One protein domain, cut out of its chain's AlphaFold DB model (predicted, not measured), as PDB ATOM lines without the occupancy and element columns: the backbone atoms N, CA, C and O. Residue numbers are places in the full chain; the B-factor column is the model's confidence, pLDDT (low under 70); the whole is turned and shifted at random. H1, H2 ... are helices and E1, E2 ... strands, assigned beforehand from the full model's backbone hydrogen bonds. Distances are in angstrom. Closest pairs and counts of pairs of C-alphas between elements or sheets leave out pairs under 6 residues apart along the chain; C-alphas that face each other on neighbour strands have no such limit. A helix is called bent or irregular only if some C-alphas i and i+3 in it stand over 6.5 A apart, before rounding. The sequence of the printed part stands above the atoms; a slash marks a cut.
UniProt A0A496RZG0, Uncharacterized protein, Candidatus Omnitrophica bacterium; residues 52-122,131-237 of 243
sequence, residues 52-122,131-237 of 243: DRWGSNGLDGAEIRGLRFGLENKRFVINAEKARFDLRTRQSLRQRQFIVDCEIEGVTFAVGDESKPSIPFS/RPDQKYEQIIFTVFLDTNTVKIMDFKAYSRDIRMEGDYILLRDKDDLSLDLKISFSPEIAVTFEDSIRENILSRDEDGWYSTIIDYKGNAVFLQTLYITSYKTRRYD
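AT A GLANCE: This is residues 52 to 122 and 131 to 237 of the 243 residues of an uncharacterized protein of Candidatus Omnitrophica bacterium (UniProt A0A496RZG0). One wide sheet of nine strands, E1 to E9, is bent over into an open arch, not closed into a barrel. Helix H4 folds back from the end of E9 past the open side of the arch, with residues 232 to 237 sticking out, while the small helix H1 caps the E3 to E4 turn and H2 and H3 lie beyond the other ends of E8 and E9. The printed part has 178 residues, with four named helices and nine named strands in the order E1 E2 E3 H1 E4 E5 E6 E7 E8 H2 H3 E9 H4. The sheet runs E1 to E9 in chain order, all antiparallel, and the class is mixed, helices and strands. The whole is only just compact, close to loose, with a radius of gyration of the C-alphas of 18.5 A and spans of 54 by 43 by 38 A.

IN THESE COORDINATES: E1 is residues 53 to 56, its first C-alpha at (-31.064, -4.821, -40.592). E2 is residues 61 to 71, 25.0 A long, and E3 residues 76 to 87, 27.2 A. H1, residues 89 to 95, precedes E4, residues 98 to 111, 31.7 A, the longest strand. E5 is residues 135 to 145, 27.8 A, E6 residues 149 to 158, 26.2 A, E7 residues 162 to 171, 28.5 A, and E8 residues 176 to 185, 28.8 A. H2 is residues 187 to 190 and H3 residues 195 to 200. E9, residues 210 to 219, is 28.8 A long. H4, residues 220 to 236, spans 25.6 A to C-alpha 236 at (7.082, -20.914, -63.360).

HOW THE PARTS SIT: The sheet is twisted, with edge strands E1 and E9. E1, E2 and E3 form a meander, each strand the antiparallel neighbour of the one before, as do E5 to E8. N 55 and O 63 of E1 and E2 are 2.7 A apart, and N 64 and O 83 of E2 and E3 2.7 A. E2 bends by 83 degrees at residue 65, E3 by 83 degrees at 81 and E4 by 80 degrees at 106. E3 and E4 have N 84 and O 103 at 2.7 A; E4 and E5, N 102 and O 141 at 2.8 A. E8 and E9 have N 185 and O 210 at 2.7 A. H1 is on the sheet at a height of 8.0 A, only just over E4 with 3 C-alphas. H4 only grazes the sheet with residues 220 to 223; the closest C-alphas of E8 and H4 are those of Leu 177 and Ala 220, 5.4 A. H2 only grazes it too. H3 is only just not on it, with 4 pairs of C-alphas within 10 A. Every O i to N i+4 pair is within hydrogen-bond range in H1 and H3, 12 of 13 in H4; H2 is too short for one.

THE WHOLE: The C-alphas of Gly 58 and Asp 237, the two farthest apart, are 56.4 A apart. Residues 123 to 130, in the link from E4 to E5, are not printed; C-alphas 122 and 131 are 14.6 A apart. Of the links printed whole, none is long. Mean pLDDT of the printed part is 72.7; residues 110 to 122 and 220 to 237 are among those under 70, and H4 has a mean of 38.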
ATOM      1  N   ASP A  52     -28.199  -4.546 -43.666       83.56
ATOM      2  CA  ASP A  52     -29.403  -3.752 -43.917       83.56
ATOM      3  C   ASP A  52     -30.283  -3.689 -42.654       83.56
ATOM      4  O   ASP A  52     -30.899  -2.662 -42.360       83.56
ATOM      5  N   ARG A  53     -30.330  -4.776 -41.867       82.62
ATOM      6  CA  ARG A  53     -31.064  -4.821 -40.592       82.62
ATOM      7  C   ARG A  53     -30.433  -5.797 -39.604       82.62
ATOM      8  O   ARG A  53     -30.127  -6.924 -39.975       82.62
ATOM      9  N   TRP A  54     -30.328  -5.383 -38.343       79.44
ATOM     10  CA  TRP A  54     -29.993  -6.253 -37.217       79.44
ATOM     11  C   TRP A  54     -31.222  -6.417 -36.322       79.44
ATOM     12  O   TRP A  54     -31.791  -5.439 -35.838       79.44
ATOM     13  N   GLY A  55     -31.668  -7.651 -36.135       78.44
ATOM     14  CA  GLY A  55     -32.676  -8.044 -35.163       78.44
ATOM     15  C   GLY A  55     -32.018  -8.824 -34.034       78.44
ATOM     16  O   GLY A  55     -31.225  -9.724 -34.282       78.44
ATOM     17  N   SER A  56     -32.331  -8.493 -32.788       71.31
ATOM     18  CA  SER A  56     -31.897  -9.264 -31.621       71.31
ATOM     19  C   SER A  56     -33.102  -9.937 -30.978       71.31
ATOM     20  O   SER A  56     -34.079  -9.255 -30.657       71.31
ATOM     21  N   ASN A  57     -33.009 -11.235 -30.704       60.88
ATOM     22  CA  ASN A  57     -33.986 -11.959 -29.890       60.88
ATOM     23  C   ASN A  57     -33.492 -12.039 -28.431       60.88
ATOM     24  O   ASN A  57     -33.368 -13.117 -27.858       60.88
ATOM     25  N   GLY A  58     -33.176 -10.888 -27.825       64.56
ATOM     26  CA  GLY A  58     -32.595 -10.809 -26.480       64.56
ATOM     27  C   GLY A  58     -31.074 -11.003 -26.464       64.56
ATOM     28  O   GLY A  58     -30.385 -10.577 -27.386       64.56
ATOM     29  N   LEU A  59     -30.549 -11.613 -25.392       61.56
ATOM     30  CA  LEU A  59     -29.112 -11.902 -25.225       61.56
ATOM     31  C   LEU A  59     -28.662 -13.188 -25.937       61.56
ATOM     32  O   LEU A  59     -27.464 -13.408 -26.093       61.56
ATOM     33  N   ASP A  60     -29.613 -14.031 -26.340       65.44
ATOM     34  CA  ASP A  60     -29.346 -15.400 -26.787       65.44
ATOM     35  C   ASP A  60     -29.294 -15.540 -28.311       65.44
ATOM     36  O   ASP A  60     -28.947 -16.606 -28.804       65.44
ATOM     37  N   GLY A  61     -29.609 -14.495 -29.081       73.44
ATOM     38  CA  GLY A  61     -29.500 -14.604 -30.530       73.44
ATOM     39  C   GLY A  61     -29.663 -13.311 -31.314       73.44
ATOM     40  O   GLY A  61     -30.302 -12.350 -30.874       73.44
ATOM     41  N   ALA A  62     -29.082 -13.318 -32.508       81.50
ATOM     42  CA  ALA A  62     -29.122 -12.245 -33.486       81.50
ATOM     43  C   ALA A  62     -29.539 -12.787 -34.861       81.50
ATOM     44  O   ALA A  62     -29.054 -13.818 -35.312       81.50
ATOM     45  N   GLU A  63     -30.415 -12.057 -35.543       85.75
ATOM     46  CA  GLU A  63     -30.747 -12.231 -36.955       85.75
ATOM     47  C   GLU A  63     -30.290 -10.979 -37.710       85.75
ATOM     48  O   GLU A  63     -30.768  -9.874 -37.460       85.75
ATOM     49  N   ILE A  64     -29.384 -11.144 -38.661       81.94
ATOM     50  CA  ILE A  64     -28.869 -10.088 -39.528       81.94
ATOM     51  C   ILE A  64     -29.432 -10.309 -40.929       81.94
ATOM     52  O   ILE A  64     -29.378 -11.418 -41.450       81.94
ATOM     53  N   ARG A  65     -29.949  -9.259 -41.567       85.94
ATOM     54  CA  ARG A  65     -30.403  -9.291 -42.965       85.94
ATOM     55  C   ARG A  65     -29.516  -8.427 -43.846       85.94
ATOM     56  O   ARG A  65     -29.107  -7.340 -43.429       85.94
ATOM     57  N   GLY A  66     -29.255  -8.910 -45.059       80.00
ATOM     58  CA  GLY A  66     -28.390  -8.241 -46.029       80.00
ATOM     59  C   GLY A  66     -26.962  -8.079 -45.512       80.00
ATOM     60  O   GLY A  66     -26.378  -7.004 -45.643       80.00
ATOM     61  N   LEU A  67     -26.425  -9.110 -44.853       77.38
ATOM     62  CA  LEU A  67     -25.070  -9.089 -44.313       77.38
ATOM     63  C   LEU A  67     -24.070  -9.011 -45.471       77.38
ATOM     64  O   LEU A  67     -24.080  -9.855 -46.365       77.38
ATOM     65  N   ARG A  68     -23.177  -8.025 -45.430       76.12
ATOM     66  CA  ARG A  68     -22.037  -7.913 -46.342       76.12
ATOM     67  C   ARG A  68     -20.760  -7.818 -45.526       76.12
ATOM     68  O   ARG A  68     -20.621  -6.936 -44.676       76.12
ATOM     69  N   PHE A  69     -19.833  -8.716 -45.801       70.00
ATOM     70  CA  PHE A  69     -18.561  -8.832 -45.109       70.00
ATOM     71  C   PHE A  69     -17.437  -8.808 -46.134       70.00
ATOM     72  O   PHE A  69     -17.402  -9.647 -47.026       70.00
ATOM     73  N   GLY A  70     -16.516  -7.857 -46.036       61.59
ATOM     74  CA  GLY A  70     -15.390  -7.763 -46.963       61.59
ATOM     75  C   GLY A  70     -14.102  -7.370 -46.265       61.59
ATOM     76  O   GLY A  70     -14.127  -6.851 -45.159       61.59
ATOM     77  N   LEU A  71     -12.964  -7.602 -46.908       58.75
ATOM     78  CA  LEU A  71     -11.663  -7.122 -46.431       58.75
ATOM     79  C   LEU A  71     -11.369  -5.753 -47.051       58.75
ATOM     80  O   LEU A  71     -11.406  -5.614 -48.274       58.75
ATOM     81  N   GLU A  72     -11.049  -4.745 -46.236       55.31
ATOM     82  CA  GLU A  72     -10.955  -3.342 -46.680       55.31
ATOM     83  C   GLU A  72     -10.001  -3.138 -47.871       55.31
ATOM     84  O   GLU A  72     -10.295  -2.385 -48.806       55.31
ATOM     85  N   ASN A  73      -8.900  -3.887 -47.888       57.22
ATOM     86  CA  ASN A  73      -7.827  -3.768 -48.874       57.22
ATOM     87  C   ASN A  73      -7.817  -4.885 -49.925       57.22
ATOM     88  O   ASN A  73      -6.813  -5.058 -50.617       57.22
ATOM     89  N   LYS A  74      -8.894  -5.671 -50.042       59.78
ATOM     90  CA  LYS A  74      -8.921  -6.864 -50.896       59.78
ATOM     91  C   LYS A  74     -10.206  -6.978 -51.713       59.78
ATOM     92  O   LYS A  74     -11.255  -6.472 -51.330       59.78
ATOM     93  N   ARG A  75     -10.131  -7.705 -52.831       62.69
ATOM     94  CA  ARG A  75     -11.273  -7.969 -53.729       62.69
ATOM     95  C   ARG A  75     -12.233  -9.062 -53.243       62.69
ATOM     96  O   ARG A  75     -12.751  -9.794 -54.073       62.69
ATOM     97  N   PHE A  76     -12.460  -9.236 -51.947       62.91
ATOM     98  CA  PHE A  76     -13.324 -10.318 -51.464       62.91
ATOM     99  C   PHE A  76     -14.476  -9.764 -50.642       62.91
ATOM    100  O   PHE A  76     -14.242  -9.064 -49.655       62.91
ATOM    101  N   VAL A  77     -15.698 -10.082 -51.068       69.12
ATOM    102  CA  VAL A  77     -16.933  -9.718 -50.376       69.12
ATOM    103  C   VAL A  77     -17.827 -10.949 -50.277       69.12
ATOM    104  O   VAL A  77     -18.201 -11.535 -51.286       69.12
ATOM    105  N   ILE A  78     -18.201 -11.319 -49.061       72.81
ATOM    106  CA  ILE A  78     -19.258 -12.283 -48.776       72.81
ATOM    107  C   ILE A  78     -20.552 -11.493 -48.627       72.81
ATOM    108  O   ILE A  78     -20.625 -10.588 -47.797       72.81
ATOM    109  N   ASN A  79     -21.570 -11.840 -49.405       76.88
ATOM    110  CA  ASN A  79     -22.925 -11.342 -49.199       76.88
ATOM    111  C   ASN A  79     -23.808 -12.495 -48.748       76.88
ATOM    112  O   ASN A  79     -23.747 -13.570 -49.337       76.88
ATOM    113  N   ALA A  80     -24.643 -12.255 -47.749       81.12
ATOM    114  CA  ALA A  80     -25.670 -13.180 -47.306       81.12
ATOM    115  C   ALA A  80     -27.010 -12.450 -47.227       81.12
ATOM    116  O   ALA A  80     -27.099 -11.326 -46.724       81.12
ATOM    117  N   GLU A  81     -28.064 -13.101 -47.708       86.94
ATOM    118  CA  GLU A  81     -29.426 -12.572 -47.616       86.94
ATOM    119  C   GLU A  81     -29.852 -12.471 -46.147       86.94
ATOM    120  O   GLU A  81     -30.436 -11.468 -45.719       86.94
ATOM    121  N   LYS A  82     -29.486 -13.482 -45.351       87.12
ATOM    122  CA  LYS A  82     -29.803 -13.570 -43.929       87.12
ATOM    123  C   LYS A  82     -28.735 -14.376 -43.193       87.12
ATOM    124  O   LYS A  82     -28.205 -15.340 -43.728       87.12
ATOM    125  N   ALA A  83     -28.421 -13.986 -41.966       82.38
ATOM    126  CA  ALA A  83     -27.541 -14.720 -41.069       82.38
ATOM    127  C   ALA A  83     -28.160 -14.746 -39.673       82.38
ATOM    128  O   ALA A  83     -28.537 -13.706 -39.140       82.38
ATOM    129  N   ARG A  84     -28.268 -15.925 -39.080       84.19
ATOM    130  CA  ARG A  84     -28.768 -16.146 -37.733       84.19
ATOM    131  C   ARG A  84     -27.647 -16.708 -36.875       84.19
ATOM    132  O   ARG A  84     -26.943 -17.625 -37.284       84.19
ATOM    133  N   PHE A  85     -27.503 -16.137 -35.690       82.94
ATOM    134  CA  PHE A  85     -26.521 -16.519 -34.693       82.94
ATOM    135  C   PHE A  85     -27.254 -16.736 -33.381       82.94
ATOM    136  O   PHE A  85     -27.758 -15.771 -32.811       82.94
ATOM    137  N   ASP A  86     -27.316 -17.969 -32.899       85.31
ATOM    138  CA  ASP A  86     -27.939 -18.301 -31.621       85.31
ATOM    139  C   ASP A  86     -26.840 -18.703 -30.619       85.31
ATOM    140  O   ASP A  86     -26.154 -19.717 -30.760       85.31
ATOM    141  N   LEU A  87     -26.636 -17.872 -29.597       81.38
ATOM    142  CA  LEU A  87     -25.688 -18.106 -28.513       81.38
ATOM    143  C   LEU A  87     -26.284 -19.104 -27.519       81.38
ATOM    144  O   LEU A  87     -27.294 -18.845 -26.864       81.38
ATOM    145  N   ARG A  88     -25.602 -20.231 -27.299       85.00
ATOM    146  CA  ARG A  88     -25.991 -21.195 -26.260       85.00
ATOM    147  C   ARG A  88     -25.539 -20.712 -24.883       85.00
ATOM    148  O   ARG A  88     -24.655 -21.313 -24.270       85.00
ATOM    149  N   THR A  89     -26.133 -19.640 -24.364       78.44
ATOM    150  CA  THR A  89     -25.676 -18.919 -23.159       78.44
ATOM    151  C   THR A  89     -25.474 -19.825 -21.942       78.44
ATOM    152  O   THR A  89     -24.415 -19.808 -21.312       78.44
ATOM    153  N   ARG A  90     -26.450 -20.687 -21.619       82.31
ATOM    154  CA  ARG A  90     -26.355 -21.602 -20.460       82.31
ATOM    155  C   ARG A  90     -25.198 -22.590 -20.589       82.31
ATOM    156  O   ARG A  90     -24.477 -22.834 -19.622       82.31
ATOM    157  N   GLN A  91     -25.039 -23.173 -21.775       85.06
ATOM    158  CA  GLN A  91     -23.968 -24.126 -22.044       85.06
ATOM    159  C   GLN A  91     -22.611 -23.417 -22.040       85.06
ATOM    160  O   GLN A  91     -21.663 -23.924 -21.441       85.06
ATOM    161  N   SER A  92     -22.565 -22.216 -22.616       79.00
ATOM    162  CA  SER A  92     -21.371 -21.385 -22.693       79.00
ATOM    163  C   SER A  92     -20.821 -21.045 -21.306       79.00
ATOM    164  O   SER A  92     -19.649 -21.274 -21.013       79.00
ATOM    165  N   LEU A  93     -21.697 -20.611 -20.392       80.69
ATOM    166  CA  LEU A  93     -21.336 -20.332 -18.999       80.69
ATOM    167  C   LEU A  93     -20.880 -21.591 -18.249       80.69
ATOM    168  O   LEU A  93     -19.884 -21.555 -17.526       80.69
ATOM    169  N   ARG A  94     -21.587 -22.717 -18.426       88.75
ATOM    170  CA  ARG A  94     -21.264 -23.985 -17.750       88.75
ATOM    171  C   ARG A  94     -19.907 -24.542 -18.185       88.75
ATOM    172  O   ARG A  94     -19.179 -25.074 -17.355       88.75
ATOM    173  N   GLN A  95     -19.604 -24.462 -19.476       86.81
ATOM    174  CA  GLN A  95     -18.398 -25.041 -20.070       86.81
ATOM    175  C   GLN A  95     -17.251 -24.028 -20.198       86.81
ATOM    176  O   GLN A  95     -16.164 -24.414 -20.609       86.81
ATOM    177  N   ARG A  96     -17.471 -22.760 -19.814       84.00
ATOM    178  CA  ARG A  96     -16.509 -21.651 -19.962       84.00
ATOM    179  C   ARG A  96     -15.976 -21.506 -21.393       84.00
ATOM    180  O   ARG A  96     -14.813 -21.183 -21.595       84.00
ATOM    181  N   GLN A  97     -16.847 -21.729 -22.370       80.88
ATOM    182  CA  GLN A  97     -16.568 -21.555 -23.794       80.88
ATOM    183  C   GLN A  97     -17.699 -20.751 -24.419       80.88
ATOM    184  O   GLN A  97     -18.828 -20.823 -23.958       80.88
ATOM    185  N   PHE A  98     -17.426 -19.984 -25.457       74.62
ATOM    186  CA  PHE A  98     -18.440 -19.300 -26.242       74.62
ATOM    187  C   PHE A  98     -18.942 -20.250 -27.333       74.62
ATOM    188  O   PHE A  98     -18.143 -20.734 -28.131       74.62
ATOM    189  N   ILE A  99     -20.240 -20.562 -27.329       80.94
ATOM    190  CA  ILE A  99     -20.841 -21.542 -28.246       80.94
ATOM    191  C   ILE A  99     -21.959 -20.883 -29.038       80.94
ATOM    192  O   ILE A  99     -22.978 -20.511 -28.452       80.94
ATOM    193  N   VAL A 100     -21.792 -20.779 -30.351       80.12
ATOM    194  CA  VAL A 100     -22.761 -20.120 -31.232       80.12
ATOM    195  C   VAL A 100     -23.148 -21.045 -32.364       80.12
ATOM    196  O   VAL A 100     -22.283 -21.526 -33.090       80.12
ATOM    197  N   ASP A 101     -24.448 -21.257 -32.517       85.56
ATOM    198  CA  ASP A 101     -25.016 -21.877 -33.704       85.56
ATOM    199  C   ASP A 101     -25.202 -20.811 -34.778       85.56
ATOM    200  O   ASP A 101     -25.800 -19.762 -34.531       85.56
ATOM    201  N   CYS A 102     -24.667 -21.078 -35.960       81.31
ATOM    202  CA  CYS A 102     -24.683 -20.178 -37.097       81.31
ATOM    203  C   CYS A 102     -25.497 -20.808 -38.225       81.31
ATOM    204  O   CYS A 102     -25.240 -21.942 -38.624       81.31
ATOM    205  N   GLU A 103     -26.422 -20.040 -38.784       87.75
ATOM    206  CA  GLU A 103     -27.162 -20.391 -39.993       87.75
ATOM    207  C   GLU A 103     -27.161 -19.186 -40.930       87.75
ATOM    208  O   GLU A 103     -27.617 -18.103 -40.573       87.75
ATOM    209  N   ILE A 104     -26.624 -19.349 -42.131       83.50
ATOM    210  CA  ILE A 104     -26.462 -18.275 -43.105       83.50
ATOM    211  C   ILE A 104     -27.145 -18.692 -44.403       83.50
ATOM    212  O   ILE A 104     -26.829 -19.733 -44.965       83.50
ATOM    213  N   GLU A 105     -28.068 -17.874 -44.889       88.62
ATOM    214  CA  GLU A 105     -28.888 -18.138 -46.069       88.62
ATOM    215  C   GLU A 105     -28.466 -17.239 -47.243       88.62
ATOM    216  O   GLU A 105     -28.139 -16.056 -47.071       88.62
ATOM    217  N   GLY A 106     -28.510 -17.799 -48.454       84.00
ATOM    218  CA  GLY A 106     -28.293 -17.059 -49.698       84.00
ATOM    219  C   GLY A 106     -26.899 -16.439 -49.800       84.00
ATOM    220  O   GLY A 106     -26.765 -15.255 -50.116       84.00
ATOM    221  N   VAL A 107     -25.860 -17.222 -49.510       80.12
ATOM    222  CA  VAL A 107     -24.470 -16.758 -49.492       80.12
ATOM    223  C   VAL A 107     -23.900 -16.697 -50.905       80.12
ATOM    224  O   VAL A 107     -24.000 -17.647 -51.676       80.12
ATOM    225  N   THR A 108     -23.261 -15.583 -51.240       76.44
ATOM    226  CA  THR A 108     -22.523 -15.384 -52.492       76.44
ATOM    227  C   THR A 108     -21.171 -14.748 -52.208       76.44
ATOM    228  O   THR A 108     -21.016 -13.979 -51.255       76.44
ATOM    229  N   PHE A 109     -20.190 -15.047 -53.053       70.62
ATOM    230  CA  PHE A 109     -18.819 -14.575 -52.900       70.62
ATOM    231  C   PHE A 109     -18.473 -13.623 -54.043       70.62
ATOM    232  O   PHE A 109     -18.035 -14.042 -55.093       70.62
ATOM    233  N   ALA A 110     -18.646 -12.318 -53.888       66.44
ATOM    234  CA  ALA A 110     -18.309 -11.391 -54.963       66.44
ATOM    235  C   ALA A 110     -16.804 -11.072 -54.999       66.44
ATOM    236  O   ALA A 110     -16.169 -10.830 -53.963       66.44
ATOM    237  N   VAL A 111     -16.254 -10.985 -56.215       61.22
ATOM    238  CA  VAL A 111     -14.981 -10.295 -56.446       61.22
ATOM    239  C   VAL A 111     -15.255  -8.793 -56.366       61.22
ATOM    240  O   VAL A 111     -16.035  -8.252 -57.142       61.22
ATOM    241  N   GLY A 112     -14.658  -8.130 -55.378       60.62
ATOM    242  CA  GLY A 112     -14.735  -6.679 -55.207       60.62
ATOM    243  C   GLY A 112     -13.918  -5.903 -56.250       60.62
ATOM    244  O   GLY A 112     -13.342  -6.479 -57.166       60.62
ATOM    245  N   ASP A 113     -13.835  -4.586 -56.058       58.97
ATOM    246  CA  ASP A 113     -13.164  -3.599 -56.923       58.97
ATOM    247  C   ASP A 113     -11.873  -4.094 -57.616       58.97
ATOM    248  O   ASP A 113     -10.867  -4.398 -56.965       58.97
ATOM    249  N   GLU A 114     -11.888  -4.115 -58.954       56.50
ATOM    250  CA  GLU A 114     -10.781  -4.560 -59.807       56.50
ATOM    251  C   GLU A 114      -9.500  -3.716 -59.696       56.50
ATOM    252  O   GLU A 114      -8.467  -4.095 -60.245       56.50
ATOM    253  N   SER A 115      -9.515  -2.596 -58.976       53.88
ATOM    254  CA  SER A 115      -8.316  -1.800 -58.692       53.88
ATOM    255  C   SER A 115      -7.517  -2.307 -57.483       53.88
ATOM    256  O   SER A 115      -6.320  -2.040 -57.368       53.88
ATOM    257  N   LYS A 116      -8.136  -3.082 -56.580       54.75
ATOM    258  CA  LYS A 116      -7.483  -3.586 -55.356       54.75
ATOM    259  C   LYS A 116      -6.640  -4.828 -55.648       54.75
ATOM    260  O   LYS A 116      -6.865  -5.479 -56.657       54.75
ATOM    261  N   PRO A 117      -5.665  -5.233 -54.826       48.81
ATOM    262  CA  PRO A 117      -5.042  -6.541 -55.009       48.81
ATOM    263  C   PRO A 117      -6.088  -7.646 -54.788       48.81
ATOM    264  O   PRO A 117      -6.820  -7.634 -53.789       48.81
ATOM    265  N   SER A 118      -6.169  -8.612 -55.709       49.03
ATOM    266  CA  SER A 118      -6.865  -9.865 -55.412       49.03
ATOM    267  C   SER A 118      -6.189 -10.502 -54.200       49.03
ATOM    268  O   SER A 118      -4.975 -10.380 -54.007       49.03
ATOM    269  N   ILE A 119      -6.970 -11.148 -53.336       44.59
ATOM    270  CA  ILE A 119      -6.353 -12.084 -52.403       44.59
ATOM    271  C   ILE A 119      -5.831 -13.199 -53.313       44.59
ATOM    272  O   ILE A 119      -6.649 -13.804 -54.013       44.59
ATOM    273  N   PRO A 120      -4.516 -13.475 -53.393       38.47
ATOM    274  CA  PRO A 120      -4.146 -14.823 -53.783       38.47
ATOM    275  C   PRO A 120      -4.901 -15.729 -52.808       38.47
ATOM    276  O   PRO A 120      -4.890 -15.450 -51.613       38.47
ATOM    277  N   PHE A 121      -5.565 -16.783 -53.276       40.91
ATOM    278  CA  PHE A 121      -6.263 -17.759 -52.417       40.91
ATOM    279  C   PHE A 121      -5.341 -18.419 -51.354       40.91
ATOM    280  O   PHE A 121      -5.728 -19.355 -50.673       40.91
ATOM    281  N   SER A 122      -4.103 -17.943 -51.204       33.62
ATOM    282  CA  SER A 122      -3.194 -18.170 -50.098       33.62
ATOM    283  C   SER A 122      -3.469 -17.201 -48.937       33.62
ATOM    284  O   SER A 122      -3.048 -16.039 -48.964       33.62
ATOM    285  N   ARG A 131     -16.200 -20.607 -55.427       52.78
ATOM    286  CA  ARG A 131     -16.124 -19.858 -56.680       52.78
ATOM    287  C   ARG A 131     -16.937 -18.567 -56.520       52.78
ATOM    288  O   ARG A 131     -18.005 -18.608 -55.907       52.78
ATOM    289  N   PRO A 132     -16.459 -17.426 -57.035       55.66
ATOM    290  CA  PRO A 132     -17.141 -16.154 -56.833       55.66
ATOM    291  C   PRO A 132     -18.533 -16.062 -57.494       55.66
ATOM    292  O   PRO A 132     -19.362 -15.218 -57.169       55.66
ATOM    293  N   ASP A 133     -18.810 -16.962 -58.424       62.00
ATOM    294  CA  ASP A 133     -20.088 -17.158 -59.099       62.00
ATOM    295  C   ASP A 133     -21.003 -18.182 -58.401       62.00
ATOM    296  O   ASP A 133     -22.154 -18.350 -58.803       62.00
ATOM    297  N   GLN A 134     -20.540 -18.841 -57.332       68.56
ATOM    298  CA  GLN A 134     -21.322 -19.852 -56.627       68.56
ATOM    299  C   GLN A 134     -22.247 -19.211 -55.586       68.56
ATOM    300  O   GLN A 134     -21.797 -18.538 -54.652       68.56
ATOM    301  N   LYS A 135     -23.551 -19.485 -55.711       82.56
ATOM    302  CA  LYS A 135     -24.539 -19.207 -54.663       82.56
ATOM    303  C   LYS A 135     -24.722 -20.444 -53.789       82.56
ATOM    304  O   LYS A 135     -25.110 -21.500 -54.283       82.56
ATOM    305  N   TYR A 136     -24.485 -20.291 -52.496       81.88
ATOM    306  CA  TYR A 136     -24.854 -21.274 -51.488       81.88
ATOM    307  C   TYR A 136     -26.218 -20.902 -50.938       81.88
ATOM    308  O   TYR A 136     -26.450 -19.777 -50.500       81.88
ATOM    309  N   GLU A 137     -27.136 -21.851 -50.992       90.25
ATOM    310  CA  GLU A 137     -28.483 -21.688 -50.460       90.25
ATOM    311  C   GLU A 137     -28.423 -21.545 -48.942       90.25
ATOM    312  O   GLU A 137     -29.084 -20.671 -48.383       90.25
ATOM    313  N   GLN A 138     -27.565 -22.341 -48.299       89.00
ATOM    314  CA  GLN A 138     -27.437 -22.374 -46.851       89.00
ATOM    315  C   GLN A 138     -26.021 -22.770 -46.417       89.00
ATOM    316  O   GLN A 138     -25.394 -23.640 -47.026       89.00
ATOM    317  N   ILE A 139     -25.536 -22.150 -45.344       82.69
ATOM    318  CA  ILE A 139     -24.325 -22.524 -44.612       82.69
ATOM    319  C   ILE A 139     -24.687 -22.627 -43.129       82.69
ATOM    320  O   ILE A 139     -25.128 -21.648 -42.535       82.69
ATOM    321  N   ILE A 140     -24.498 -23.799 -42.533       87.81
ATOM    322  CA  ILE A 140     -24.784 -24.087 -41.124       87.81
ATOM    323  C   ILE A 140     -23.503 -24.570 -40.459       87.81
ATOM    324  O   ILE A 140     -22.747 -25.320 -41.066       87.81
ATOM    325  N   PHE A 141     -23.245 -24.135 -39.232       81.19
ATOM    326  CA  PHE A 141     -22.152 -24.645 -38.406       81.19
ATOM    327  C   PHE A 141     -22.330 -24.215 -36.953       81.19
ATOM    328  O   PHE A 141     -22.997 -23.220 -36.674       81.19
ATOM    329  N   THR A 142     -21.657 -24.896 -36.030       83.62
ATOM    330  CA  THR A 142     -21.536 -24.438 -34.643       83.62
ATOM    331  C   THR A 142     -20.096 -24.036 -34.350       83.62
ATOM    332  O   THR A 142     -19.163 -24.817 -34.537       83.62
ATOM    333  N   VAL A 143     -19.904 -22.816 -33.852       78.75
ATOM    334  CA  VAL A 143     -18.606 -22.328 -33.375       78.75
ATOM    335  C   VAL A 143     -18.476 -22.590 -31.885       78.75
ATOM    336  O   VAL A 143     -19.344 -22.203 -31.107       78.75
ATOM    337  N   PHE A 144     -17.347 -23.164 -31.485       79.81
ATOM    338  CA  PHE A 144     -16.904 -23.253 -30.099       79.81
ATOM    339  C   PHE A 144     -15.603 -22.473 -29.959       79.81
ATOM    340  O   PHE A 144     -14.620 -22.759 -30.643       79.81
ATOM    341  N   LEU A 145     -15.589 -21.487 -29.074       73.06
ATOM    342  CA  LEU A 145     -14.430 -20.647 -28.824       73.06
ATOM    343  C   LEU A 145     -14.089 -20.676 -27.336       73.06
ATOM    344  O   LEU A 145     -14.892 -20.274 -26.497       73.06
ATOM    345  N   ASP A 146     -12.877 -21.102 -27.017       76.06
ATOM    346  CA  ASP A 146     -12.267 -20.890 -25.708       76.06
ATOM    347  C   ASP A 146     -10.974 -20.071 -25.859       76.06
ATOM    348  O   ASP A 146     -10.687 -19.526 -26.930       76.06
ATOM    349  N   THR A 147     -10.216 -19.900 -24.775       73.94
ATOM    350  CA  THR A 147      -8.998 -19.078 -24.800       73.94
ATOM    351  C   THR A 147      -7.949 -19.607 -25.779       73.94
ATOM    352  O   THR A 147      -7.228 -18.811 -26.383       73.94
ATOM    353  N   ASN A 148      -7.890 -20.927 -25.976       75.19
ATOM    354  CA  ASN A 148      -6.789 -21.603 -26.659       75.19
ATOM    355  C   ASN A 148      -7.267 -22.383 -27.894       75.19
ATOM    356  O   ASN A 148      -6.444 -22.830 -28.689       75.19
ATOM    357  N   THR A 149      -8.577 -22.529 -28.085       74.56
ATOM    358  CA  THR A 149      -9.171 -23.378 -29.117       74.56
ATOM    359  C   THR A 149     -10.282 -22.658 -29.865       74.56
ATOM    360  O   THR A 149     -11.156 -22.025 -29.272       74.56
ATOM    361  N   VAL A 150     -10.285 -22.820 -31.186       74.19
ATOM    362  CA  VAL A 150     -11.425 -22.509 -32.054       74.19
ATOM    363  C   VAL A 150     -11.877 -23.808 -32.702       74.19
ATOM    364  O   VAL A 150     -11.068 -24.474 -33.342       74.19
ATOM    365  N   LYS A 151     -13.152 -24.167 -32.564       78.00
ATOM    366  CA  LYS A 151     -13.756 -25.293 -33.282       78.00
ATOM    367  C   LYS A 151     -14.922 -24.805 -34.118       78.00
ATOM    368  O   LYS A 151     -15.720 -24.002 -33.641       78.00
ATOM    369  N   ILE A 152     -15.020 -25.308 -35.332       79.69
ATOM    370  CA  ILE A 152     -16.193 -25.206 -36.189       79.69
ATOM    371  C   ILE A 152     -16.630 -26.646 -36.402       79.69
ATOM    372  O   ILE A 152     -15.880 -27.423 -36.982       79.69
ATOM    373  N   MET A 153     -17.787 -27.005 -35.865       85.19
ATOM    374  CA  MET A 153     -18.314 -28.365 -35.925       85.19
ATOM    375  C   MET A 153     -19.595 -28.392 -36.740       85.19
ATOM    376  O   MET A 153     -20.288 -27.369 -36.830       85.19
ATOM    377  N   ASP A 154     -19.916 -29.566 -37.276       91.44
ATOM    378  CA  ASP A 154     -21.125 -29.814 -38.053       91.44
ATOM    379  C   ASP A 154     -21.268 -28.801 -39.201       91.44
ATOM    380  O   ASP A 154     -22.374 -28.353 -39.520       91.44
ATOM    381  N   PHE A 155     -20.139 -28.388 -39.796       83.44
ATOM    382  CA  PHE A 155     -20.147 -27.439 -40.900       83.44
ATOM    383  C   PHE A 155     -20.819 -28.087 -42.095       83.44
ATOM    384  O   PHE A 155     -20.456 -29.192 -42.488       83.44
ATOM    385  N   LYS A 156     -21.790 -27.391 -42.677       88.69
ATOM    386  CA  LYS A 156     -22.543 -27.822 -43.848       88.69
ATOM    387  C   LYS A 156     -22.783 -26.620 -44.739       88.69
ATOM    388  O   LYS A 156     -23.409 -25.656 -44.312       88.69
ATOM    389  N   ALA A 157     -22.309 -26.666 -45.974       84.69
ATOM    390  CA  ALA A 157     -22.590 -25.655 -46.984       84.69
ATOM    391  C   ALA A 157     -23.231 -26.312 -48.202       84.69
ATOM    392  O   ALA A 157     -22.650 -27.213 -48.809       84.69
ATOM    393  N   TYR A 158     -24.415 -25.833 -48.573       88.56
ATOM    394  CA  TYR A 158     -25.231 -26.396 -49.638       88.56
ATOM    395  C   TYR A 158     -25.361 -25.419 -50.797       88.56
ATOM    396  O   TYR A 158     -25.812 -24.286 -50.635       88.56
ATOM    397  N   SER A 159     -24.989 -25.874 -51.984       86.00
ATOM    398  CA  SER A 159     -25.353 -25.249 -53.250       86.00
ATOM    399  C   SER A 159     -25.886 -26.314 -54.204       86.00
ATOM    400  O   SER A 159     -25.778 -27.515 -53.935       86.00
ATOM    401  N   ARG A 160     -26.428 -25.875 -55.342       86.75
ATOM    402  CA  ARG A 160     -26.890 -26.774 -56.403       86.75
ATOM    403  C   ARG A 160     -25.796 -27.734 -56.881       86.75
ATOM    404  O   ARG A 160     -26.082 -28.902 -57.120       86.75
ATOM    405  N   ASP A 161     -24.566 -27.241 -56.988       84.94
ATOM    406  CA  ASP A 161     -23.483 -27.943 -57.682       84.94
ATOM    407  C   ASP A 161     -22.400 -28.489 -56.741       84.94
ATOM    408  O   ASP A 161     -21.653 -29.400 -57.095       84.94
ATOM    409  N   ILE A 162     -22.292 -27.918 -55.540       84.12
ATOM    410  CA  ILE A 162     -21.252 -28.229 -54.557       84.12
ATOM    411  C   ILE A 162     -21.882 -28.331 -53.169       84.12
ATOM    412  O   ILE A 162     -22.627 -27.441 -52.748       84.12
ATOM    413  N   ARG A 163     -21.521 -29.380 -52.432       89.12
ATOM    414  CA  ARG A 163     -21.822 -29.555 -51.011       89.12
ATOM    415  C   ARG A 163     -20.522 -29.716 -50.244       89.12
ATOM    416  O   ARG A 163     -19.602 -30.369 -50.725       89.12
ATOM    417  N   MET A 164     -20.439 -29.115 -49.070       84.88
ATOM    418  CA  MET A 164     -19.291 -29.268 -48.183       84.88
ATOM    419  C   MET A 164     -19.781 -29.616 -46.795       84.88
ATOM    420  O   MET A 164     -20.688 -28.956 -46.298       84.88
ATOM    421  N   GLU A 165     -19.178 -30.629 -46.191       89.69
ATOM    422  CA  GLU A 165     -19.516 -31.098 -44.854       89.69
ATOM    423  C   GLU A 165     -18.237 -31.393 -44.084       89.69
ATOM    424  O   GLU A 165     -17.328 -32.000 -44.646       89.69
ATOM    425  N   GLY A 166     -18.123 -30.968 -42.829       85.62
ATOM    426  CA  GLY A 166     -16.897 -31.232 -42.088       85.62
ATOM    427  C   GLY A 166     -16.778 -30.565 -40.731       85.62
ATOM    428  O   GLY A 166     -17.655 -29.826 -40.291       85.62
ATOM    429  N   ASP A 167     -15.629 -30.806 -40.115       82.19
ATOM    430  CA  ASP A 167     -15.222 -30.261 -38.834       82.19
ATOM    431  C   ASP A 167     -13.831 -29.633 -38.941       82.19
ATOM    432  O   ASP A 167     -12.940 -30.085 -39.662       82.19
ATOM    433  N   TYR A 168     -13.623 -28.578 -38.168       74.94
ATOM    434  CA  TYR A 168     -12.377 -27.835 -38.112       74.94
ATOM    435  C   TYR A 168     -12.037 -27.508 -36.660       74.94
ATOM    436  O   TYR A 168     -12.860 -26.978 -35.915       74.94
ATOM    437  N   ILE A 169     -10.802 -27.782 -36.252       78.31
ATOM    438  CA  ILE A 169     -10.293 -27.515 -34.907       78.31
ATOM    439  C   ILE A 169      -8.922 -26.856 -35.025       78.31
ATOM    440  O   ILE A 169      -8.000 -27.433 -35.589       78.31
ATOM    441  N   LEU A 170      -8.774 -25.678 -34.428       72.81
ATOM    442  CA  LEU A 170      -7.516 -24.951 -34.303       72.81
ATOM    443  C   LEU A 170      -7.141 -24.802 -32.831       72.81
ATOM    444  O   LEU A 170      -7.877 -24.178 -32.065       72.81
ATOM    445  N   LEU A 171      -5.976 -25.321 -32.460       75.69
ATOM    446  CA  LEU A 171      -5.350 -25.164 -31.150       75.69
ATOM    447  C   LEU A 171      -4.284 -24.065 -31.243       75.69
ATOM    448  O   LEU A 171      -3.181 -24.298 -31.733       75.69
ATOM    449  N   ARG A 172      -4.613 -22.864 -30.763       64.00
ATOM    450  CA  ARG A 172      -3.800 -21.644 -30.912       64.00
ATOM    451  C   ARG A 172      -2.421 -21.757 -30.269       64.00
ATOM    452  O   ARG A 172      -1.443 -21.353 -30.874       64.00
ATOM    453  N   ASP A 173      -2.327 -22.345 -29.078       70.81
ATOM    454  CA  ASP A 173      -1.054 -22.407 -28.338       70.81
ATOM    455  C   ASP A 173       0.008 -23.281 -29.016       70.81
ATOM    456  O   ASP A 173       1.196 -23.158 -28.726       70.81
ATOM    457  N   LYS A 174      -0.423 -24.209 -29.875       70.44
ATOM    458  CA  LYS A 174       0.455 -25.154 -30.574       70.44
ATOM    459  C   LYS A 174       0.516 -24.898 -32.077       70.44
ATOM    460  O   LYS A 174       1.237 -25.602 -32.778       70.44
ATOM    461  N   ASP A 175      -0.271 -23.936 -32.561       67.56
ATOM    462  CA  ASP A 175      -0.608 -23.777 -33.975       67.56
ATOM    463  C   ASP A 175      -1.027 -25.106 -34.632       67.56
ATOM    464  O   ASP A 175      -0.795 -25.321 -35.818       67.56
ATOM    465  N   ASP A 176      -1.638 -26.018 -33.870       80.06
ATOM    466  CA  ASP A 176      -2.073 -27.318 -34.375       80.06
ATOM    467  C   ASP A 176      -3.471 -27.191 -34.977       80.06
ATOM    468  O   ASP A 176      -4.380 -26.595 -34.393       80.06
ATOM    469  N   LEU A 177      -3.649 -27.797 -36.142       80.50
ATOM    470  CA  LEU A 177      -4.887 -27.834 -36.890       80.50
ATOM    471  C   LEU A 177      -5.335 -29.277 -37.110       80.50
ATOM    472  O   LEU A 177      -4.539 -30.127 -37.507       80.50
ATOM    473  N   SER A 178      -6.628 -29.518 -36.923       82.94
ATOM    474  CA  SER A 178      -7.337 -30.679 -37.449       82.94
ATOM    475  C   SER A 178      -8.447 -30.194 -38.379       82.94
ATOM    476  O   SER A 178      -9.236 -29.335 -37.991       82.94
ATOM    477  N   LEU A 179      -8.516 -30.746 -39.581       81.62
ATOM    478  CA  LEU A 179      -9.567 -30.501 -40.562       81.62
ATOM    479  C   LEU A 179     -10.037 -31.857 -41.078       81.62
ATOM    480  O   LEU A 179      -9.218 -32.631 -41.560       81.62
ATOM    481  N   ASP A 180     -11.332 -32.110 -40.988       86.94
ATOM    482  CA  ASP A 180     -11.997 -33.215 -41.667       86.94
ATOM    483  C   ASP A 180     -13.076 -32.608 -42.556       86.94
ATOM    484  O   ASP A 180     -13.975 -31.931 -42.062       86.94
ATOM    485  N   LEU A 181     -12.943 -32.749 -43.870       82.75
ATOM    486  CA  LEU A 181     -13.830 -32.103 -44.827       82.75
ATOM    487  C   LEU A 181     -14.165 -33.047 -45.973       82.75
ATOM    488  O   LEU A 181     -13.299 -33.442 -46.750       82.75
ATOM    489  N   LYS A 182     -15.453 -33.306 -46.153       88.75
ATOM    490  CA  LYS A 182     -16.020 -33.902 -47.352       88.75
ATOM    491  C   LYS A 182     -16.492 -32.798 -48.294       88.75
ATOM    492  O   LYS A 182     -17.304 -31.954 -47.922       88.75
ATOM    493  N   ILE A 183     -16.018 -32.823 -49.534       85.19
ATOM    494  CA  ILE A 183     -16.511 -31.962 -50.613       85.19
ATOM    495  C   ILE A 183     -17.177 -32.856 -51.648       85.19
ATOM    496  O   ILE A 183     -16.513 -33.719 -52.216       85.19
ATOM    497  N   SER A 184     -18.463 -32.641 -51.906       89.25
ATOM    498  CA  SER A 184     -19.228 -33.350 -52.930       89.25
ATOM    499  C   SER A 184     -19.591 -32.416 -54.082       89.25
ATOM    500  O   SER A 184     -20.052 -31.297 -53.874       89.25
ATOM    501  N   PHE A 185     -19.431 -32.908 -55.302       86.25
ATOM    502  CA  PHE A 185     -19.744 -32.243 -56.559       86.25
ATOM    503  C   PHE A 185     -20.921 -32.939 -57.236       86.25
ATOM    504  O   PHE A 185     -21.028 -34.172 -57.209       86.25
ATOM    505  N   SER A 186     -21.790 -32.151 -57.862       89.44
ATOM    506  CA  SER A 186     -22.870 -32.683 -58.682       89.44
ATOM    507  C   SER A 186     -22.304 -33.436 -59.894       89.44
ATOM    508  O   SER A 186     -21.174 -33.158 -60.321       89.44
ATOM    509  N   PRO A 187     -23.060 -34.378 -60.485       89.44
ATOM    510  CA  PRO A 187     -22.639 -35.073 -61.700       89.44
ATOM    511  C   PRO A 187     -22.219 -34.115 -62.821       89.44
ATOM    512  O   PRO A 187     -21.236 -34.368 -63.513       89.44
ATOM    513  N   GLU A 188     -22.926 -32.994 -62.973       86.81
ATOM    514  CA  GLU A 188     -22.686 -32.005 -64.023       86.81
ATOM    515  C   GLU A 188     -21.346 -31.283 -63.853       86.81
ATOM    516  O   GLU A 188     -20.676 -31.004 -64.845       86.81
ATOM    517  N   ILE A 189     -20.924 -31.005 -62.616       82.19
ATOM    518  CA  ILE A 189     -19.593 -30.445 -62.354       82.19
ATOM    519  C   ILE A 189     -18.528 -31.532 -62.416       82.19
ATOM    520  O   ILE A 189     -17.448 -31.298 -62.955       82.19
ATOM    521  N   ALA A 190     -18.827 -32.730 -61.921       81.62
ATOM    522  CA  ALA A 190     -17.869 -33.825 -61.874       81.62
ATOM    523  C   ALA A 190     -17.331 -34.209 -63.265       81.62
ATOM    524  O   ALA A 190     -16.153 -34.536 -63.406       81.62
ATOM    525  N   VAL A 191     -18.165 -34.121 -64.309       83.06
ATOM    526  CA  VAL A 191     -17.754 -34.395 -65.700       83.06
ATOM    527  C   VAL A 191     -16.855 -33.316 -66.305       83.06
ATOM    528  O   VAL A 191     -16.225 -33.568 -67.326       83.06
ATOM    529  N   THR A 192     -16.777 -32.128 -65.696       78.38
ATOM    530  CA  THR A 192     -15.872 -31.059 -66.155       78.38
ATOM    531  C   THR A 192     -14.427 -31.279 -65.715       78.38
ATOM    532  O   THR A 192     -13.522 -30.658 -66.272       78.38
ATOM    533  N   PHE A 193     -14.196 -32.156 -64.733       73.06
ATOM    534  CA  PHE A 193     -12.850 -32.553 -64.342       73.06
ATOM    535  C   PHE A 193     -12.261 -33.542 -65.345       73.06
ATOM    536  O   PHE A 193     -12.969 -34.380 -65.905       73.06
ATOM    537  N   GLU A 194     -10.941 -33.465 -65.519       75.06
ATOM    538  CA  GLU A 194     -10.186 -34.473 -66.258       75.06
ATOM    539  C   GLU A 194     -10.466 -35.873 -65.699       75.06
ATOM    540  O   GLU A 194     -10.598 -36.057 -64.483       75.06
ATOM    541  N   ASP A 195     -10.516 -36.868 -66.587       74.69
ATOM    542  CA  ASP A 195     -10.808 -38.258 -66.221       74.69
ATOM    543  C   ASP A 195      -9.855 -38.769 -65.131       74.69
ATOM    544  O   ASP A 195     -10.283 -39.425 -64.185       74.69
ATOM    545  N   SER A 196      -8.585 -38.355 -65.185       65.31
ATOM    546  CA  SER A 196      -7.565 -38.667 -64.179       65.31
ATOM    547  C   SER A 196      -7.951 -38.199 -62.769       65.31
ATOM    548  O   SER A 196      -7.780 -38.940 -61.805       65.31
ATOM    549  N   ILE A 197      -8.510 -36.998 -62.624       67.56
ATOM    550  CA  ILE A 197      -8.964 -36.457 -61.335       67.56
ATOM    551  C   ILE A 197     -10.228 -37.188 -60.888       67.56
ATOM    552  O   ILE A 197     -10.334 -37.599 -59.732       67.56
ATOM    553  N   ARG A 198     -11.173 -37.380 -61.810       70.12
ATOM    554  CA  ARG A 198     -12.450 -38.032 -61.515       70.12
ATOM    555  C   ARG A 198     -12.278 -39.485 -61.073       70.12
ATOM    556  O   ARG A 198     -13.035 -39.934 -60.226       70.12
ATOM    557  N   GLU A 199     -11.302 -40.201 -61.621       75.56
ATOM    558  CA  GLU A 199     -11.057 -41.615 -61.312       75.56
ATOM    559  C   GLU A 199     -10.149 -41.826 -60.096       75.56
ATOM    560  O   GLU A 199     -10.322 -42.811 -59.381       75.56
ATOM    561  N   ASN A 200      -9.188 -40.928 -59.845       69.31
ATOM    562  CA  ASN A 200      -8.182 -41.134 -58.792       69.31
ATOM    563  C   ASN A 200      -8.442 -40.339 -57.506       69.31
ATOM    564  O   ASN A 200      -7.899 -40.691 -56.462       69.31
ATOM    565  N   ILE A 201      -9.215 -39.250 -57.568       75.31
ATOM    566  CA  ILE A 201      -9.413 -38.329 -56.433       75.31
ATOM    567  C   ILE A 201     -10.870 -38.318 -55.966       75.31
ATOM    568  O   ILE A 201     -11.131 -38.154 -54.771       75.31
ATOM    569  N   LEU A 202     -11.816 -38.484 -56.893       80.31
ATOM    570  CA  LEU A 202     -13.240 -38.462 -56.585       80.31
ATOM    571  C   LEU A 202     -13.783 -39.883 -56.402       80.31
ATOM    572  O   LEU A 202     -13.582 -40.763 -57.232       80.31
ATOM    573  N   SER A 203     -14.525 -40.089 -55.323       87.38
ATOM    574  CA  SER A 203     -15.305 -41.296 -55.066       87.38
ATOM    575  C   SER A 203     -16.768 -41.032 -55.399       87.38
ATOM    576  O   SER A 203     -17.292 -39.960 -55.114       87.38
ATOM    577  N   ARG A 204     -17.449 -41.992 -56.023       85.81
ATOM    578  CA  ARG A 204     -18.877 -41.855 -56.329       85.81
ATOM    579  C   ARG A 204     -19.708 -42.213 -55.094       85.81
ATOM    580  O   ARG A 204     -19.585 -43.323 -54.585       85.81
ATOM    581  N   ASP A 205     -20.551 -41.288 -54.651       85.88
ATOM    582  CA  ASP A 205     -21.519 -41.475 -53.569       85.88
ATOM    583  C   ASP A 205     -22.773 -42.227 -54.081       85.88
ATOM    584  O   ASP A 205     -23.035 -42.284 -55.287       85.88
ATOM    585  N   GLU A 206     -23.579 -42.779 -53.165       74.69
ATOM    586  CA  GLU A 206     -24.777 -43.583 -53.489       74.69
ATOM    587  C   GLU A 206     -25.827 -42.815 -54.316       74.69
ATOM    588  O   GLU A 206     -26.474 -43.392 -55.190       74.69
ATOM    589  N   ASP A 207     -25.915 -41.493 -54.139       81.75
ATOM    590  CA  ASP A 207     -26.852 -40.615 -54.857       81.75
ATOM    591  C   ASP A 207     -26.301 -40.092 -56.201       81.75
ATOM    592  O   ASP A 207     -26.841 -39.158 -56.797       81.75
ATOM    593  N   GLY A 208     -25.184 -40.647 -56.679       83.81
ATOM    594  CA  GLY A 208     -24.551 -40.261 -57.943       83.81
ATOM    595  C   GLY A 208     -23.687 -38.998 -57.884       83.81
ATOM    596  O   GLY A 208     -23.068 -38.661 -58.892       83.81
ATOM    597  N   TRP A 209     -23.601 -38.339 -56.729       91.94
ATOM    598  CA  TRP A 209     -22.635 -37.270 -56.461       91.94
ATOM    599  C   TRP A 209     -21.204 -37.815 -56.423       91.94
ATOM    600  O   TRP A 209     -20.984 -39.003 -56.194       91.94
ATOM    601  N   TYR A 210     -20.223 -36.941 -56.630       87.06
ATOM    602  CA  TYR A 210     -18.805 -37.291 -56.585       87.06
ATOM    603  C   TYR A 210     -18.141 -36.563 -55.431       87.06
ATOM    604  O   TYR A 210     -18.175 -35.339 -55.395       87.06
ATOM    605  N   SER A 211     -17.538 -37.284 -54.497       89.69
ATOM    606  CA  SER A 211     -16.977 -36.714 -53.282       89.69
ATOM    607  C   SER A 211     -15.476 -36.926 -53.152       89.69
ATOM    608  O   SER A 211     -14.902 -37.872 -53.684       89.69
ATOM    609  N   THR A 212     -14.825 -36.024 -52.434       84.62
ATOM    610  CA  THR A 212     -13.454 -36.195 -51.958       84.62
ATOM    611  C   THR A 212     -13.403 -35.852 -50.478       84.62
ATOM    612  O   THR A 212     -14.144 -34.980 -50.015       84.62
ATOM    613  N   ILE A 213     -12.561 -36.566 -49.739       84.38
ATOM    614  CA  ILE A 213     -12.376 -36.378 -48.302       84.38
ATOM    615  C   ILE A 213     -10.978 -35.816 -48.083       84.38
ATOM    616  O   ILE A 213      -9.990 -36.343 -48.596       84.38
ATOM    617  N   ILE A 214     -10.911 -34.743 -47.312       80.25
ATOM    618  CA  ILE A 214      -9.690 -34.068 -46.910       80.25
ATOM    619  C   ILE A 214      -9.584 -34.227 -45.394       80.25
ATOM    620  O   ILE A 214     -10.239 -33.499 -44.655       80.25
ATOM    621  N   ASP A 215      -8.752 -35.169 -44.948       82.25
ATOM    622  CA  ASP A 215      -8.337 -35.288 -43.544       82.25
ATOM    623  C   ASP A 215      -6.926 -34.712 -43.405       82.25
ATOM    624  O   ASP A 215      -5.974 -35.157 -44.057       82.25
ATOM    625  N   TYR A 216      -6.792 -33.686 -42.574       79.75
ATOM    626  CA  TYR A 216      -5.523 -33.057 -42.261       79.75
ATOM    627  C   TYR A 216      -5.367 -32.884 -40.757       79.75
ATOM    628  O   TYR A 216      -6.209 -32.283 -40.094       79.75
ATOM    629  N   LYS A 217      -4.218 -33.321 -40.235       84.50
ATOM    630  CA  LYS A 217      -3.784 -33.071 -38.857       84.50
ATOM    631  C   LYS A 217      -2.331 -32.632 -38.853       84.50
ATOM    632  O   LYS A 217      -1.462 -33.370 -39.316       84.50
ATOM    633  N   GLY A 218      -2.052 -31.446 -38.331       79.38
ATOM    634  CA  GLY A 218      -0.691 -30.923 -38.280       79.38
ATOM    635  C   GLY A 218      -0.631 -29.427 -38.023       79.38
ATOM    636  O   GLY A 218      -1.637 -28.791 -37.736       79.38
ATOM    637  N   ASN A 219       0.564 -28.859 -38.131       73.31
ATOM    638  CA  ASN A 219       0.772 -27.450 -37.836       73.31
ATOM    639  C   ASN A 219       0.197 -26.536 -38.942       73.31
ATOM    640  O   ASN A 219       0.534 -26.667 -40.123       73.31
ATOM    641  N   ALA A 220      -0.623 -25.561 -38.551       62.09
ATOM    642  CA  ALA A 220      -1.326 -24.627 -39.426       62.09
ATOM    643  C   ALA A 220      -0.387 -23.791 -40.320       62.09
ATOM    644  O   ALA A 220      -0.753 -23.451 -41.448       62.09
ATOM    645  N   VAL A 221       0.843 -23.502 -39.873       56.88
ATOM    646  CA  VAL A 221       1.865 -22.774 -40.656       56.88
ATOM    647  C   VAL A 221       2.332 -23.601 -41.864       56.88
ATOM    648  O   VAL A 221       2.656 -23.066 -42.929       56.88
ATOM    649  N   PHE A 222       2.315 -24.932 -41.750       49.75
ATOM    650  CA  PHE A 222       2.763 -25.823 -42.818       49.75
ATOM    651  C   PHE A 222       1.760 -25.896 -43.981       49.75
ATOM    652  O   PHE A 222       2.161 -25.911 -45.148       49.75
ATOM    653  N   LEU A 223       0.457 -25.836 -43.686       48.66
ATOM    654  CA  LEU A 223      -0.595 -25.704 -44.704       48.66
ATOM    655  C   LEU A 223      -0.465 -24.412 -45.514       48.66
ATOM    656  O   LEU A 223      -0.619 -24.429 -46.736       48.66
ATOM    657  N   GLN A 224      -0.125 -23.302 -44.854       44.09
ATOM    658  CA  GLN A 224       0.125 -22.029 -45.538       44.09
ATOM    659  C   GLN A 224       1.310 -22.139 -46.508       44.09
ATOM    660  O   GLN A 224       1.267 -21.598 -47.613       44.09
ATOM    661  N   THR A 225       2.343 -22.895 -46.125       33.69
ATOM    662  CA  THR A 225       3.551 -23.085 -46.934       33.69
ATOM    663  C   THR A 225       3.269 -23.915 -48.193       33.69
ATOM    664  O   THR A 225       3.657 -23.503 -49.282       33.69
ATOM    665  N   LEU A 226       2.519 -25.023 -48.096       35.34
ATOM    666  CA  LEU A 226       2.145 -25.863 -49.253       35.34
ATOM    667  C   LEU A 226       1.341 -25.098 -50.323       35.34
ATOM    668  O   LEU A 226       1.510 -25.322 -51.527       35.34
ATOM    669  N   TYR A 227       0.503 -24.154 -49.897       35.38
ATOM    670  CA  TYR A 227      -0.270 -23.300 -50.798       35.38
ATOM    671  C   TYR A 227       0.603 -22.248 -51.504       35.38
ATOM    672  O   TYR A 227       0.435 -21.994 -52.696       35.38
ATOM    673  N   ILE A 228       1.583 -21.661 -50.804       32.56
ATOM    674  CA  ILE A 228       2.525 -20.695 -51.396       32.56
ATOM    675  C   ILE A 228       3.421 -21.378 -52.433       32.56
ATOM    676  O   ILE A 228       3.667 -20.807 -53.500       32.56
ATOM    677  N   THR A 229       3.892 -22.594 -52.149       28.83
ATOM    678  CA  THR A 229       4.765 -23.322 -53.073       28.83
ATOM    679  C   THR A 229       3.993 -23.735 -54.320       28.83
ATOM    680  O   THR A 229       4.426 -23.376 -55.406       28.83
ATOM    681  N   SER A 230       2.812 -24.355 -54.196       31.83
ATOM    682  CA  SER A 230       2.004 -24.785 -55.355       31.83
ATOM    683  C   SER A 230       1.562 -23.630 -56.270       31.83
ATOM    684  O   SER A 230       1.523 -23.787 -57.493       31.83
ATOM    685  N   TYR A 231       1.303 -22.441 -55.712       29.86
ATOM    686  CA  TYR A 231       0.967 -21.250 -56.501       29.86
ATOM    687  C   TYR A 231       2.191 -20.619 -57.183       29.86
ATOM    688  O   TYR A 231       2.078 -20.086 -58.290       29.86
ATOM    689  N   LYS A 232       3.376 -20.694 -56.558       31.00
ATOM    690  CA  LYS A 232       4.630 -20.295 -57.212       31.00
ATOM    691  C   LYS A 232       5.007 -21.264 -58.326       31.00
ATOM    692  O   LYS A 232       5.344 -20.780 -59.401       31.00
ATOM    693  N   THR A 233       4.891 -22.579 -58.140       30.70
ATOM    694  CA  THR A 233       5.250 -23.543 -59.196       30.70
ATOM    695  C   THR A 233       4.364 -23.380 -60.433       30.70
ATOM    696  O   THR A 233       4.883 -23.316 -61.542       30.70
ATOM    697  N   ARG A 234       3.053 -23.122 -60.274       30.92
ATOM    698  CA  ARG A 234       2.165 -22.823 -61.421       30.92
ATOM    699  C   ARG A 234       2.481 -21.519 -62.164       30.92
ATOM    700  O   ARG A 234       2.034 -21.361 -63.296       30.92
ATOM    701  N   ARG A 235       3.234 -20.584 -61.571       31.20
ATOM    702  CA  ARG A 235       3.717 -19.377 -62.272       31.20
ATOM    703  C   ARG A 235       5.054 -19.571 -62.988       31.20
ATOM    704  O   ARG A 235       5.399 -18.706 -63.786       31.20
ATOM    705  N   TYR A 236       5.784 -20.656 -62.727       29.66
ATOM    706  CA  TYR A 236       7.082 -20.914 -63.360       29.66
ATOM    707  C   TYR A 236       7.051 -21.985 -64.465       29.66
ATOM    708  O   TYR A 236       7.998 -22.039 -65.239       29.66
ATOM    709  N   ASP A 237       5.949 -22.722 -64.642       33.84
ATOM    710  CA  ASP A 237       5.824 -23.745 -65.700       33.84
ATOM    711  C   ASP A 237       5.046 -23.286 -66.954       33.84
ATOM    712  O   ASP A 237       4.451 -24.088 -67.669       33.84
TER     713      ASP A 237